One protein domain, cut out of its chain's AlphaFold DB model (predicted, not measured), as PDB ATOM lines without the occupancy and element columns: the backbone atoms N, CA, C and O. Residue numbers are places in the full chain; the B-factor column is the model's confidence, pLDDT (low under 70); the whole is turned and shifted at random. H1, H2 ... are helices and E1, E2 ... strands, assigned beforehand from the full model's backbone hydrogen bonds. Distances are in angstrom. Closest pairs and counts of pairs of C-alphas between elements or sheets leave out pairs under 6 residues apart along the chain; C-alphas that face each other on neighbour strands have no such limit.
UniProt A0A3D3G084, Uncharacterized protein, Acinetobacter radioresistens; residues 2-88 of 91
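This is residues 2 to 88 of the 91 residues of an uncharacterized protein of Acinetobacter radioresistens (UniProt A0A3D3G084). A small three-stranded antiparallel sheet has H2 standing up from one face; H1 and H3 lie side by side, running opposite ways, near the middle of the body. H4 sits beyond H3, at the opposite end of the long axis from the E2-E3 hairpin. The printed part has 87 residues, with four named helices and three named strands in the order H1 E1 H2 E2 E3 H3 H4, sheet order E1 - E3 - E2, class mixed. It is compact, with a radius of gyration of the C-alphas of 12.2 A, and spans 40 by 26 by 22 A.

H1, residues 3 to 13, begins at C-alpha 3 (54.033, 30.429, -41.758) and is 15.5 A long. E1, 20 to 25, measures 16.3 A; H2, 26 to 38, 18.9 A; E2, 47 to 50, 9.9 A; E3, 53 to 58, 15.4 A; H3, 63 to 71, 11.9 A. H4, 81 to 88, is 10.5 A long and ends at C-alpha 88 (39.592, 4.290, -39.156).

E1 and E3 are antiparallel, with N 22 and O 56 at 2.8 A; so are E3 and E2, a hairpin, with N 48 and O 55 at 2.8 A. H2 is over E1 and E3, at a height over the sheet of 11.3 A, making two layers, helix on one face. E1, H2 and E2 form a split strand-helix-strand unit, two strands that run the same way in one sheet with a helix between them along the chain and E3 between them in the sheet; its crossover is right-handed. H1 only grazes the sheet with residues 6 to 13. H1 and H3 touch at a shallow tilt of 31 degrees, opposite ways; C-alphas 7 and 70 are closest, 5.6 A. H3 and H4 only just touch, with 3 pairs of C-alphas within 8 A, closest 64 and 83, 5.7 A. Every O i to N i+4 pair is within hydrogen-bond range in H1, H3 and H4, and 8 of 9 in H2.

The C-alphas farthest apart, of Asn 51 and Lys 88, are 40.2 A apart. The printed part has no cut and no long link. Residues 74 to 88 have pLDDT under 70.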
ATOM      1  N   THR A   2      56.487  32.984 -38.350       88.06
ATOM      2  CA  THR A   2      56.606  32.436 -39.711       88.06
ATOM      3  C   THR A   2      55.373  31.591 -40.049       88.06
ATOM      4  O   THR A   2      54.675  31.141 -39.141       88.06
ATOM      5  N   ASN A   3      55.133  31.306 -41.332       87.00
ATOM      6  CA  ASN A   3      54.033  30.429 -41.758       87.00
ATOM      7  C   ASN A   3      54.078  29.061 -41.048       87.00
ATOM      8  O   ASN A   3      53.064  28.601 -40.538       87.00
ATOM      9  N   ILE A   4      55.265  28.458 -40.910       87.94
ATOM     10  CA  ILE A   4      55.450  27.183 -40.190       87.94
ATOM     11  C   ILE A   4      55.050  27.312 -38.711       87.94
ATOM     12  O   ILE A   4      54.396  26.426 -38.166       87.94
ATOM     13  N   GLN A   5      55.400  28.423 -38.051       90.56
ATOM     14  CA  GLN A   5      54.997  28.659 -36.661       90.56
ATOM     15  C   GLN A   5      53.479  28.797 -36.519       90.56
ATOM     16  O   GLN A   5      52.923  28.273 -35.557       90.56
ATOM     17  N   VAL A   6      52.812  29.460 -37.470       92.75
ATOM     18  CA  VAL A   6      51.344  29.565 -37.490       92.75
ATOM     19  C   VAL A   6      50.706  28.191 -37.702       92.75
ATOM     20  O   VAL A   6      49.791  27.830 -36.969       92.75
ATOM     21  N   ALA A   7      51.213  27.391 -38.643       92.19
ATOM     22  CA  ALA A   7      50.692  26.048 -38.897       92.19
ATOM     23  C   ALA A   7      50.817  25.141 -37.660       92.19
ATOM     24  O   ALA A   7      49.836  24.519 -37.253       92.19
ATOM     25  N   ASN A   8      51.983  25.135 -37.005       91.25
ATOM     26  CA  ASN A   8      52.198  24.380 -35.766       91.25
ATOM     27  C   ASN A   8      51.278  24.854 -34.630       91.25
ATOM     28  O   ASN A   8      50.729  24.027 -33.903       91.25
ATOM     29  N   PHE A   9      51.098  26.171 -34.480       93.19
ATOM     30  CA  PHE A   9      50.181  26.740 -33.493       93.19
ATOM     31  C   PHE A   9      48.749  26.245 -33.715       93.19
ATOM     32  O   PHE A   9      48.147  25.700 -32.794       93.19
ATOM     33  N   ILE A  10      48.232  26.360 -34.942       94.25
ATOM     34  CA  ILE A  10      46.854  25.966 -35.244       94.25
ATOM     35  C   ILE A  10      46.665  24.459 -35.058       94.25
ATOM     36  O   ILE A  10      45.689  24.068 -34.428       94.25
ATOM     37  N   ILE A  11      47.595  23.610 -35.520       92.81
ATOM     38  CA  ILE A  11      47.513  22.154 -35.289       92.81
ATOM     39  C   ILE A  11      47.447  21.835 -33.791       92.81
ATOM     40  O   ILE A  11      46.622  21.017 -33.389       92.81
ATOM     41  N   GLY A  12      48.256  22.507 -32.965       92.44
ATOM     42  CA  GLY A  12      48.209  22.345 -31.509       92.44
ATOM     43  C   GLY A  12      46.832  22.663 -30.916       92.44
ATOM     44  O   GLY A  12      46.364  21.964 -30.018       92.44
ATOM     45  N   GLU A  13      46.141  23.661 -31.466       94.62
ATOM     46  CA  GLU A  13      44.791  24.042 -31.046       94.62
ATOM     47  C   GLU A  13      43.724  23.012 -31.461       94.62
ATOM     48  O   GLU A  13      42.745  22.833 -30.737       94.62
ATOM     49  N   LEU A  14      43.913  22.279 -32.569       93.44
ATOM     50  CA  LEU A  14      42.948  21.274 -33.061       93.44
ATOM     51  C   LEU A  14      42.762  20.070 -32.119       93.44
ATOM     52  O   LEU A  14      41.836  19.285 -32.314       93.44
ATOM     53  N   HIS A  15      43.608  19.917 -31.095       88.19
ATOM     54  CA  HIS A  15      43.463  18.886 -30.059       88.19
ATOM     55  C   HIS A  15      42.432  19.235 -28.973       88.19
ATOM     56  O   HIS A  15      42.160  18.408 -28.100       88.19
ATOM     57  N   LYS A  16      41.872  20.449 -28.992       91.69
ATOM     58  CA  LYS A  16      40.827  20.872 -28.053       91.69
ATOM     59  C   LYS A  16      39.515  20.119 -28.287       91.69
ATOM     60  O   LYS A  16      39.249  19.594 -29.365       91.69
ATOM     61  N   GLU A  17      38.674  20.096 -27.255       94.12
ATOM     62  CA  GLU A  17      37.317  19.562 -27.364       94.12
ATOM     63  C   GLU A  17      36.492  20.393 -28.359       94.12
ATOM     64  O   GLU A  17      36.500  21.623 -28.323       94.12
ATOM     65  N   LEU A  18      35.801  19.709 -29.273       93.62
ATOM     66  CA  LEU A  18      34.993  20.330 -30.321       93.62
ATOM     67  C   LEU A  18      33.538  20.531 -29.852       93.62
ATOM     68  O   LEU A  18      32.985  19.626 -29.224       93.62
ATOM     69  N   PRO A  19      32.854  21.614 -30.268       95.62
ATOM     70  CA  PRO A  19      33.370  22.708 -31.087       95.62
ATOM     71  C   PRO A  19      34.106  23.766 -30.253       95.62
ATOM     72  O   PRO A  19      33.782  23.977 -29.086       95.62
ATOM     73  N   PHE A  20      35.036  24.490 -30.875       95.94
ATOM     74  CA  PHE A  20      35.689  25.646 -30.256       95.94
ATOM     75  C   PHE A  20      35.938  26.766 -31.269       95.94
ATOM     76  O   PHE A  20      35.956  26.540 -32.479       95.94
ATOM     77  N   ASP A  21      36.153  27.976 -30.759       95.69
ATOM     78  CA  ASP A  21      36.496  29.144 -31.565       95.69
ATOM     79  C   ASP A  21      38.020  29.273 -31.666       95.69
ATOM     80  O   ASP A  21      38.704  29.530 -30.670       95.69
ATOM     81  N   LEU A  22      38.560  29.103 -32.872       96.06
ATOM     82  CA  LEU A  22      39.947  29.431 -33.180       96.06
ATOM     83  C   LEU A  22      40.035  30.932 -33.453       96.06
ATOM     84  O   LEU A  22      39.444  31.429 -34.412       96.06
ATOM     85  N   VAL A  23      40.773  31.648 -32.611       95.38
ATOM     86  CA  VAL A  23      40.971  33.093 -32.741       95.38
ATOM     87  C   VAL A  23      42.363  33.348 -33.297       95.38
ATOM     88  O   VAL A  23      43.352  32.988 -32.667       95.38
ATOM     89  N   LEU A  24      42.423  33.979 -34.464       95.00
ATOM     90  CA  LEU A  24      43.655  34.353 -35.146       95.00
ATOM     91  C   LEU A  24      43.788  35.874 -35.161       95.00
ATOM     92  O   LEU A  24      42.817  36.582 -35.440       95.00
ATOM     93  N   ASN A  25      44.987  36.390 -34.908       94.31
ATOM     94  CA  ASN A  25      45.297  37.788 -35.212       94.31
ATOM     95  C   ASN A  25      45.479  37.994 -36.727       94.31
ATOM     96  O   ASN A  25      45.397  37.052 -37.521       94.31
ATOM     97  N   GLN A  26      45.732  39.234 -37.145       92.06
ATOM     98  CA  GLN A  26      45.894  39.565 -38.561       92.06
ATOM     99  C   GLN A  26      46.999  38.742 -39.252       92.06
ATOM    100  O   GLN A  26      46.749  38.150 -40.298       92.06
ATOM    101  N   ALA A  27      48.194  38.653 -38.663       92.50
ATOM    102  CA  ALA A  27      49.320  37.943 -39.276       92.50
ATOM    103  C   ALA A  27      49.070  36.426 -39.376       92.50
ATOM    104  O   ALA A  27      49.418  35.792 -40.371       92.50
ATOM    105  N   GLU A  28      48.439  35.837 -38.358       94.69
ATOM    106  CA  GLU A  28      48.018  34.432 -38.375       94.69
ATOM    107  C   GLU A  28      46.915  34.178 -39.407       94.69
ATOM    108  O   GLU A  28      46.935  33.151 -40.082       94.69
ATOM    109  N   THR A  29      45.988  35.126 -39.571       93.31
ATOM    110  CA  THR A  29      44.928  35.055 -40.586       93.31
ATOM    111  C   THR A  29      45.523  35.053 -41.990       93.31
ATOM    112  O   THR A  29      45.161  34.208 -42.803       93.31
ATOM    113  N   GLU A  30      46.451  35.963 -42.285       92.62
ATOM    114  CA  GLU A  30      47.107  36.047 -43.597       92.62
ATOM    115  C   GLU A  30      47.861  34.749 -43.933       92.62
ATOM    116  O   GLU A  30      47.736  34.208 -45.038       92.62
ATOM    117  N   ALA A  31      48.585  34.189 -42.959       93.56
ATOM    118  CA  ALA A  31      49.244  32.897 -43.121       93.56
ATOM    119  C   ALA A  31      48.230  31.756 -43.334       93.56
ATOM    120  O   ALA A  31      48.418  30.934 -44.231       93.56
ATOM    121  N   PHE A  32      47.135  31.724 -42.569       93.00
ATOM    122  CA  PHE A  32      46.077  30.725 -42.722       93.00
ATOM    123  C   PHE A  32      45.423  30.769 -44.110       93.00
ATOM    124  O   PHE A  32      45.261  29.727 -44.745       93.00
ATOM    125  N   LEU A  33      45.099  31.964 -44.610       91.25
ATOM    126  CA  LEU A  33      44.530  32.145 -45.948       91.25
ATOM    127  C   LEU A  33      45.501  31.699 -47.047       91.25
ATOM    128  O   LEU A  33      45.072  31.055 -47.999       91.25
ATOM    129  N   THR A  34      46.805  31.940 -46.874       92.38
ATOM    130  CA  THR A  34      47.836  31.440 -47.801       92.38
ATOM    131  C   THR A  34      47.807  29.908 -47.906       92.38
ATOM    132  O   THR A  34      47.948  29.355 -48.996       92.38
ATOM    133  N   PHE A  35      47.595  29.198 -46.792       92.06
ATOM    134  CA  PHE A  35      47.440  27.738 -46.819       92.06
ATOM    135  C   PHE A  35      46.131  27.307 -47.482       92.06
ATOM    136  O   PHE A  35      46.128  26.359 -48.270       92.06
ATOM    137  N   ALA A  36      45.035  28.014 -47.195       91.06
ATOM    138  CA  ALA A  36      43.722  27.726 -47.762       91.06
ATOM    139  C   ALA A  36      43.695  27.897 -49.288       91.06
ATOM    140  O   ALA A  36      43.127  27.056 -49.980       91.06
ATOM    141  N   GLU A  37      44.365  28.918 -49.827       89.06
ATOM    142  CA  GLU A  37      44.506  29.123 -51.276       89.06
ATOM    143  C   GLU A  37      45.220  27.955 -51.975       89.06
ATOM    144  O   GLU A  37      44.898  27.614 -53.116       89.06
ATOM    145  N   GLY A  38      46.179  27.317 -51.297       85.50
ATOM    146  CA  GLY A  38      46.897  26.149 -51.810       85.50
ATOM    147  C   GLY A  38      46.145  24.821 -51.654       85.50
ATOM    148  O   GLY A  38      46.565  23.807 -52.223       85.50
ATOM    149  N   PHE A  39      45.051  24.796 -50.892       89.88
ATOM    150  CA  PHE A  39      44.342  23.570 -50.549       89.88
ATOM    151  C   PHE A  39      43.348  23.160 -51.641       89.88
ATOM    152  O   PHE A  39      42.489  23.927 -52.059       89.88
ATOM    153  N   LYS A  40      43.445  21.908 -52.105       86.38
ATOM    154  CA  LYS A  40      42.590  21.366 -53.180       86.38
ATOM    155  C   LYS A  40      41.319  20.661 -52.683       86.38
ATOM    156  O   LYS A  40      40.613  20.068 -53.496       86.38
ATOM    157  N   GLY A  41      41.058  20.662 -51.375       83.00
ATOM    158  CA  GLY A  41      39.876  20.040 -50.765       83.00
ATOM    159  C   GLY A  41      38.744  21.033 -50.491       83.00
ATOM    160  O   GLY A  41      38.929  22.242 -50.604       83.00
ATOM    161  N   ASP A  42      37.572  20.515 -50.107       84.75
ATOM    162  CA  ASP A  42      36.482  21.350 -49.586       84.75
ATOM    163  C   ASP A  42      36.837  21.819 -48.170       84.75
ATOM    164  O   ASP A  42      37.210  21.013 -47.314       84.75
ATOM    165  N   LEU A  43      36.748  23.125 -47.932       85.19
ATOM    166  CA  LEU A  43      37.121  23.747 -46.668       85.19
ATOM    167  C   LEU A  43      35.962  24.620 -46.182       85.19
ATOM    168  O   LEU A  43      35.809  25.779 -46.566       85.19
ATOM    169  N   ARG A  44      35.124  24.043 -45.319       86.88
ATOM    170  CA  ARG A  44      33.990  24.749 -44.712       86.88
ATOM    171  C   ARG A  44      34.459  25.548 -43.505       86.88
ATOM    172  O   ARG A  44      34.708  24.991 -42.438       86.88
ATOM    173  N   LEU A  45      34.558  26.863 -43.667       86.31
ATOM    174  CA  LEU A  45      35.052  27.770 -42.629       86.31
ATOM    175  C   LEU A  45      33.953  28.745 -42.210       86.31
ATOM    176  O   LEU A  45      33.802  29.798 -42.834       86.31
ATOM    177  N   PRO A  46      33.186  28.440 -41.150       88.12
ATOM    178  CA  PRO A  46      32.361  29.443 -40.499       88.12
ATOM    179  C   PRO A  46      33.304  30.479 -39.880       88.12
ATOM    180  O   PRO A  46      33.882  30.256 -38.816       88.12
ATOM    181  N   MET A  47      33.510  31.582 -40.599       88.38
ATOM    182  CA  MET A  47      34.487  32.609 -40.261       88.38
ATOM    183  C   MET A  47      33.791  33.935 -39.970       88.38
ATOM    184  O   MET A  47      32.940  34.390 -40.734       88.38
ATOM    185  N   THR A  48      34.170  34.568 -38.864       91.94
ATOM    186  CA  THR A  48      33.731  35.917 -38.496       91.94
ATOM    187  C   THR A  48      34.947  36.807 -38.287       91.94
ATOM    188  O   THR A  48      35.781  36.528 -37.429       91.94
ATOM    189  N   CYS A  49      35.018  37.916 -39.019       86.19
ATOM    190  CA  CYS A  49      36.054  38.928 -38.824       86.19
ATOM    191  C   CYS A  49      35.541  40.012 -37.867       86.19
ATOM    192  O   CYS A  49      34.497  40.622 -38.117       86.19
ATOM    193  N   LYS A  50      36.261  40.260 -36.770       83.62
ATOM    194  CA  LYS A  50      35.986  41.353 -35.827       83.62
ATOM    195  C   LYS A  50      37.263  42.148 -35.586       83.62
ATOM    196  O   LYS A  50      38.190  41.650 -34.956       83.62
ATOM    197  N   ASN A  51      37.270  43.408 -36.019       81.00
ATOM    198  CA  ASN A  51      38.421  44.309 -35.914       81.00
ATOM    199  C   ASN A  51      39.698  43.663 -36.490       81.00
ATOM    200  O   ASN A  51      39.763  43.427 -37.691       81.00
ATOM    201  N   GLU A  52      40.676  43.358 -35.632       82.94
ATOM    202  CA  GLU A  52      41.989  42.783 -35.964       82.94
ATOM    203  C   GLU A  52      42.064  41.265 -35.722       82.94
ATOM    204  O   GLU A  52      43.149  40.677 -35.724       82.94
ATOM    205  N   SER A  53      40.924  40.620 -35.456       88.25
ATOM    206  CA  SER A  53      40.859  39.190 -35.169       88.25
ATOM    207  C   SER A  53      39.869  38.469 -36.070       88.25
ATOM    208  O   SER A  53      38.741  38.919 -36.303       88.25
ATOM    209  N   THR A  54      40.290  37.301 -36.525       94.12
ATOM    210  CA  THR A  54      39.473  36.353 -37.270       94.12
ATOM    211  C   THR A  54      39.099  35.219 -36.339       94.12
ATOM    212  O   THR A  54      39.965  34.618 -35.708       94.12
ATOM    213  N   ILE A  55      37.808  34.927 -36.242       95.00
ATOM    214  CA  ILE A  55      37.289  33.807 -35.462       95.00
ATOM    215  C   ILE A  55      36.799  32.752 -36.442       95.00
ATOM    216  O   ILE A  55      35.932  33.039 -37.269       95.00
ATOM    217  N   ILE A  56      37.345  31.545 -36.346       95.06
ATOM    218  CA  ILE A  56      36.942  30.386 -37.139       95.06
ATOM    219  C   ILE A  56      36.341  29.366 -36.182       95.06
ATOM    220  O   ILE A  56      37.007  28.926 -35.246       95.06
ATOM    221  N   GLN A  57      35.093  28.967 -36.416       95.94
ATOM    222  CA  GLN A  57      34.490  27.909 -35.616       95.94
ATOM    223  C   GLN A  57      35.005  26.546 -36.089       95.94
ATOM    224  O   GLN A  57      34.733  26.121 -37.216       95.94
ATOM    225  N   ILE A  58      35.727  25.855 -35.212       95.81
ATOM    226  CA  ILE A  58      36.261  24.519 -35.458       95.81
ATOM    227  C   ILE A  58      35.265  23.489 -34.937       95.81
ATOM    228  O   ILE A  58      34.828  23.539 -33.785       95.81
ATOM    229  N   ASN A  59      34.875  22.557 -35.798       94.69
ATOM    230  CA  ASN A  59      33.886  21.529 -35.503       94.69
ATOM    231  C   ASN A  59      34.190  20.238 -36.283       94.69
ATOM    232  O   ASN A  59      35.159  20.153 -37.037       94.69
ATOM    233  N   LYS A  60      33.353  19.212 -36.103       91.94
ATOM    234  CA  LYS A  60      33.548  17.898 -36.737       91.94
ATOM    235  C   LYS A  60      33.502  17.928 -38.268       91.94
ATOM    236  O   LYS A  60      34.007  17.005 -38.887       91.94
ATOM    237  N   GLU A  61      32.905  18.949 -38.882       91.31
ATOM    238  CA  GLU A  61      32.818  19.043 -40.343       91.31
ATOM    239  C   GLU A  61      34.097  19.594 -40.981       91.31
ATOM    240  O   GLU A  61      34.318  19.366 -42.168       91.31
ATOM    241  N   ASN A  62      34.928  20.331 -40.233       93.56
ATOM    242  CA  ASN A  62      36.080  21.035 -40.802       93.56
ATOM    243  C   ASN A  62      37.429  20.727 -40.145       93.56
ATOM    244  O   ASN A  62      38.456  20.960 -40.783       93.56
ATOM    245  N   VAL A  63      37.454  20.169 -38.931       93.75
ATOM    246  CA  VAL A  63      38.698  19.881 -38.194       93.75
ATOM    247  C   VAL A  63      39.662  18.995 -38.992       93.75
ATOM    248  O   VAL A  63      40.851  19.298 -39.066       93.75
ATOM    249  N   ASP A  64      39.145  17.964 -39.664       92.19
ATOM    250  CA  ASP A  64      39.955  17.024 -40.445       92.19
ATOM    251  C   ASP A  64      40.547  17.698 -41.695       92.19
ATOM    252  O   ASP A  64      41.721  17.511 -42.019       92.19
ATOM    253  N   ALA A  65      39.758  18.540 -42.372       92.50
ATOM    254  CA  ALA A  65      40.197  19.286 -43.551       92.50
ATOM    255  C   ALA A  65      41.258  20.339 -43.197       92.50
ATOM    256  O   ALA A  65      42.260  20.469 -43.901       92.50
ATOM    257  N   ILE A  66      41.075  21.046 -42.077       93.62
ATOM    258  CA  ILE A  66      42.043  22.029 -41.574       93.62
ATOM    259  C   ILE A  66      43.340  21.329 -41.158       93.62
ATOM    260  O   ILE A  66      44.422  21.805 -41.505       93.62
ATOM    261  N   TYR A  67      43.255  20.178 -40.480       92.25
ATOM    262  CA  TYR A  67      44.440  19.389 -40.149       92.25
ATOM    263  C   TYR A  67      45.196  18.972 -41.414       92.25
ATOM    264  O   TYR A  67      46.397  19.211 -41.506       92.25
ATOM    265  N   LEU A  68      44.503  18.404 -42.409       90.31
ATOM    266  CA  LEU A  68      45.119  17.945 -43.658       90.31
ATOM    267  C   LEU A  68      45.777  19.088 -44.446       90.31
ATOM    268  O   LEU A  68      46.864  18.923 -45.006       90.31
ATOM    269  N   MET A  69      45.125  20.251 -44.491       92.00
ATOM    270  CA  MET A  69      45.674  21.451 -45.116       92.00
ATOM    271  C   MET A  69      47.006  21.850 -44.468       92.00
ATOM    272  O   MET A  69      47.999  22.078 -45.163       92.00
ATOM    273  N   LEU A  70      47.045  21.900 -43.136       91.75
ATOM    274  CA  LEU A  70      48.206  22.381 -42.390       91.75
ATOM    275  C   LEU A  70      49.312  21.331 -42.257       91.75
ATOM    276  O   LEU A  70      50.484  21.696 -42.264       91.75
ATOM    277  N   SER A  71      48.977  20.039 -42.206       86.19
ATOM    278  CA  SER A  71      49.950  18.959 -41.999       86.19
ATOM    279  C   SER A  71      50.996  18.888 -43.115       86.19
ATOM    280  O   SER A  71      52.125  18.476 -42.895       86.19
ATOM    281  N   THR A  72      50.664  19.342 -44.322       80.88
ATOM    282  CA  THR A  72      51.633  19.410 -45.431       80.88
ATOM    283  C   THR A  72      52.703  20.501 -45.252       80.88
ATOM    284  O   THR A  72      53.660  20.549 -46.023       80.88
ATOM    285  N   HIS A  73      52.571  21.347 -44.223       77.94
ATOM    286  CA  HIS A  73      53.407  22.519 -43.955       77.94
ATOM    287  C   HIS A  73      54.101  22.476 -42.574       77.94
ATOM    288  O   HIS A  73      54.679  23.482 -42.154       77.94
ATOM    289  N   THR A  74      54.060  21.341 -41.861       68.62
ATOM    290  CA  THR A  74      54.602  21.183 -40.491       68.62
ATOM    291  C   THR A  74      55.605  20.033 -40.367       68.62
ATOM    292  O   THR A  74      55.534  19.068 -41.117       68.62
ATOM    293  N   GLU A  75      56.512  20.105 -39.385       65.31
ATOM    294  CA  GLU A  75      57.586  19.111 -39.167       65.31
ATOM    295  C   GLU A  75      57.230  17.975 -38.176       65.31
ATOM    296  O   GLU A  75      58.028  17.059 -37.994       65.31
ATOM    297  N   GLN A  76      56.063  17.994 -37.516       55.53
ATOM    298  CA  GLN A  76      55.696  17.013 -36.479       55.53
ATOM    299  C   GLN A  76      54.268  16.484 -36.676       55.53
ATOM    300  O   GLN A  76      53.335  17.265 -36.842       55.53
ATOM    301  N   HIS A  77      54.086  15.157 -36.625       56.03
ATOM    302  CA  HIS A  77      52.781  14.514 -36.812       56.03
ATOM    303  C   HIS A  77      52.453  13.530 -35.687       56.03
ATOM    304  O   HIS A  77      52.763  12.343 -35.778       56.03
ATOM    305  N   GLU A  78      51.726  14.003 -34.676       58.16
ATOM    306  CA  GLU A  78      50.709  13.170 -34.035       58.16
ATOM    307  C   GLU A  78      49.335  13.629 -34.534       58.16
ATOM    308  O   GLU A  78      49.016  14.817 -34.550       58.16
ATOM    309  N   LEU A  79      48.533  12.680 -35.020       62.47
ATOM    310  CA  LEU A  79      47.163  12.941 -35.458       62.47
ATOM    311  C   LEU A  79      46.269  13.167 -34.224       62.47
ATOM    312  O   LEU A  79      46.351  12.365 -33.280       62.47
ATOM    313  N   PRO A  80      45.386  14.183 -34.222       66.81
ATOM    314  CA  PRO A  80      44.317  14.301 -33.238       66.81
ATOM    315  C   PRO A  80      43.472  13.021 -33.206       66.81
ATOM    316  O   PRO A  80      43.227  12.411 -34.247       66.81
ATOM    317  N   GLU A  81      43.009  12.607 -32.024       69.12
ATOM    318  CA  GLU A  81      42.230  11.363 -31.877       69.12
ATOM    319  C   GLU A  81      40.953  11.367 -32.725       69.12
ATOM    320  O   GLU A  81      40.611  10.350 -33.321       69.12
ATOM    321  N   THR A  82      40.308  12.527 -32.881       64.62
ATOM    322  CA  THR A  82      39.154  12.690 -33.777       64.62
ATOM    323  C   THR A  82      39.509  12.345 -35.226       64.62
ATOM    324  O   THR A  82      38.802  11.557 -35.845       64.62
ATOM    325  N   VAL A  83      40.653  12.829 -35.727       67.31
ATOM    326  CA  VAL A  83      41.144  12.528 -37.085       67.31
ATOM    327  C   VAL A  83      41.499  11.044 -37.207       67.31
ATOM    328  O   VAL A  83      41.154  10.391 -38.191       67.31
ATOM    329  N   LYS A  84      42.160  10.468 -36.191       69.38
ATOM    330  CA  LYS A  84      42.472   9.026 -36.155       69.38
ATOM    331  C   LYS A  84      41.205   8.175 -36.228       69.38
ATOM    332  O   LYS A  84      41.233   7.108 -36.839       69.38
ATOM    333  N   GLN A  85      40.120   8.621 -35.599       64.44
ATOM    334  CA  GLN A  85      38.853   7.904 -35.594       64.44
ATOM    335  C   GLN A  85      38.116   8.042 -36.933       64.44
ATOM    336  O   GLN A  85      37.731   7.014 -37.488       64.44
ATOM    337  N   SER A  86      38.053   9.245 -37.518       65.25
ATOM    338  CA  SER A  86      37.526   9.458 -38.878       65.25
ATOM    339  C   SER A  86      38.259   8.611 -39.929       65.25
ATOM    340  O   SER A  86      37.631   8.014 -40.799       65.25
ATOM    341  N   LEU A  87      39.592   8.505 -39.841       60.59
ATOM    342  CA  LEU A  87      40.400   7.708 -40.775       60.59
ATOM    343  C   LEU A  87      40.227   6.190 -40.599       60.59
ATOM    344  O   LEU A  87      40.436   5.441 -41.551       60.59
ATOM    345  N   LYS A  88      39.862   5.716 -39.401       59.00
ATOM    346  CA  LYS A  88      39.592   4.290 -39.156       59.00
ATOM    347  C   LYS A  88      38.239   3.844 -39.699       59.00
ATOM    348  O   LYS A  88      38.116   2.687 -40.075       59.00
TER     349      LYS A  88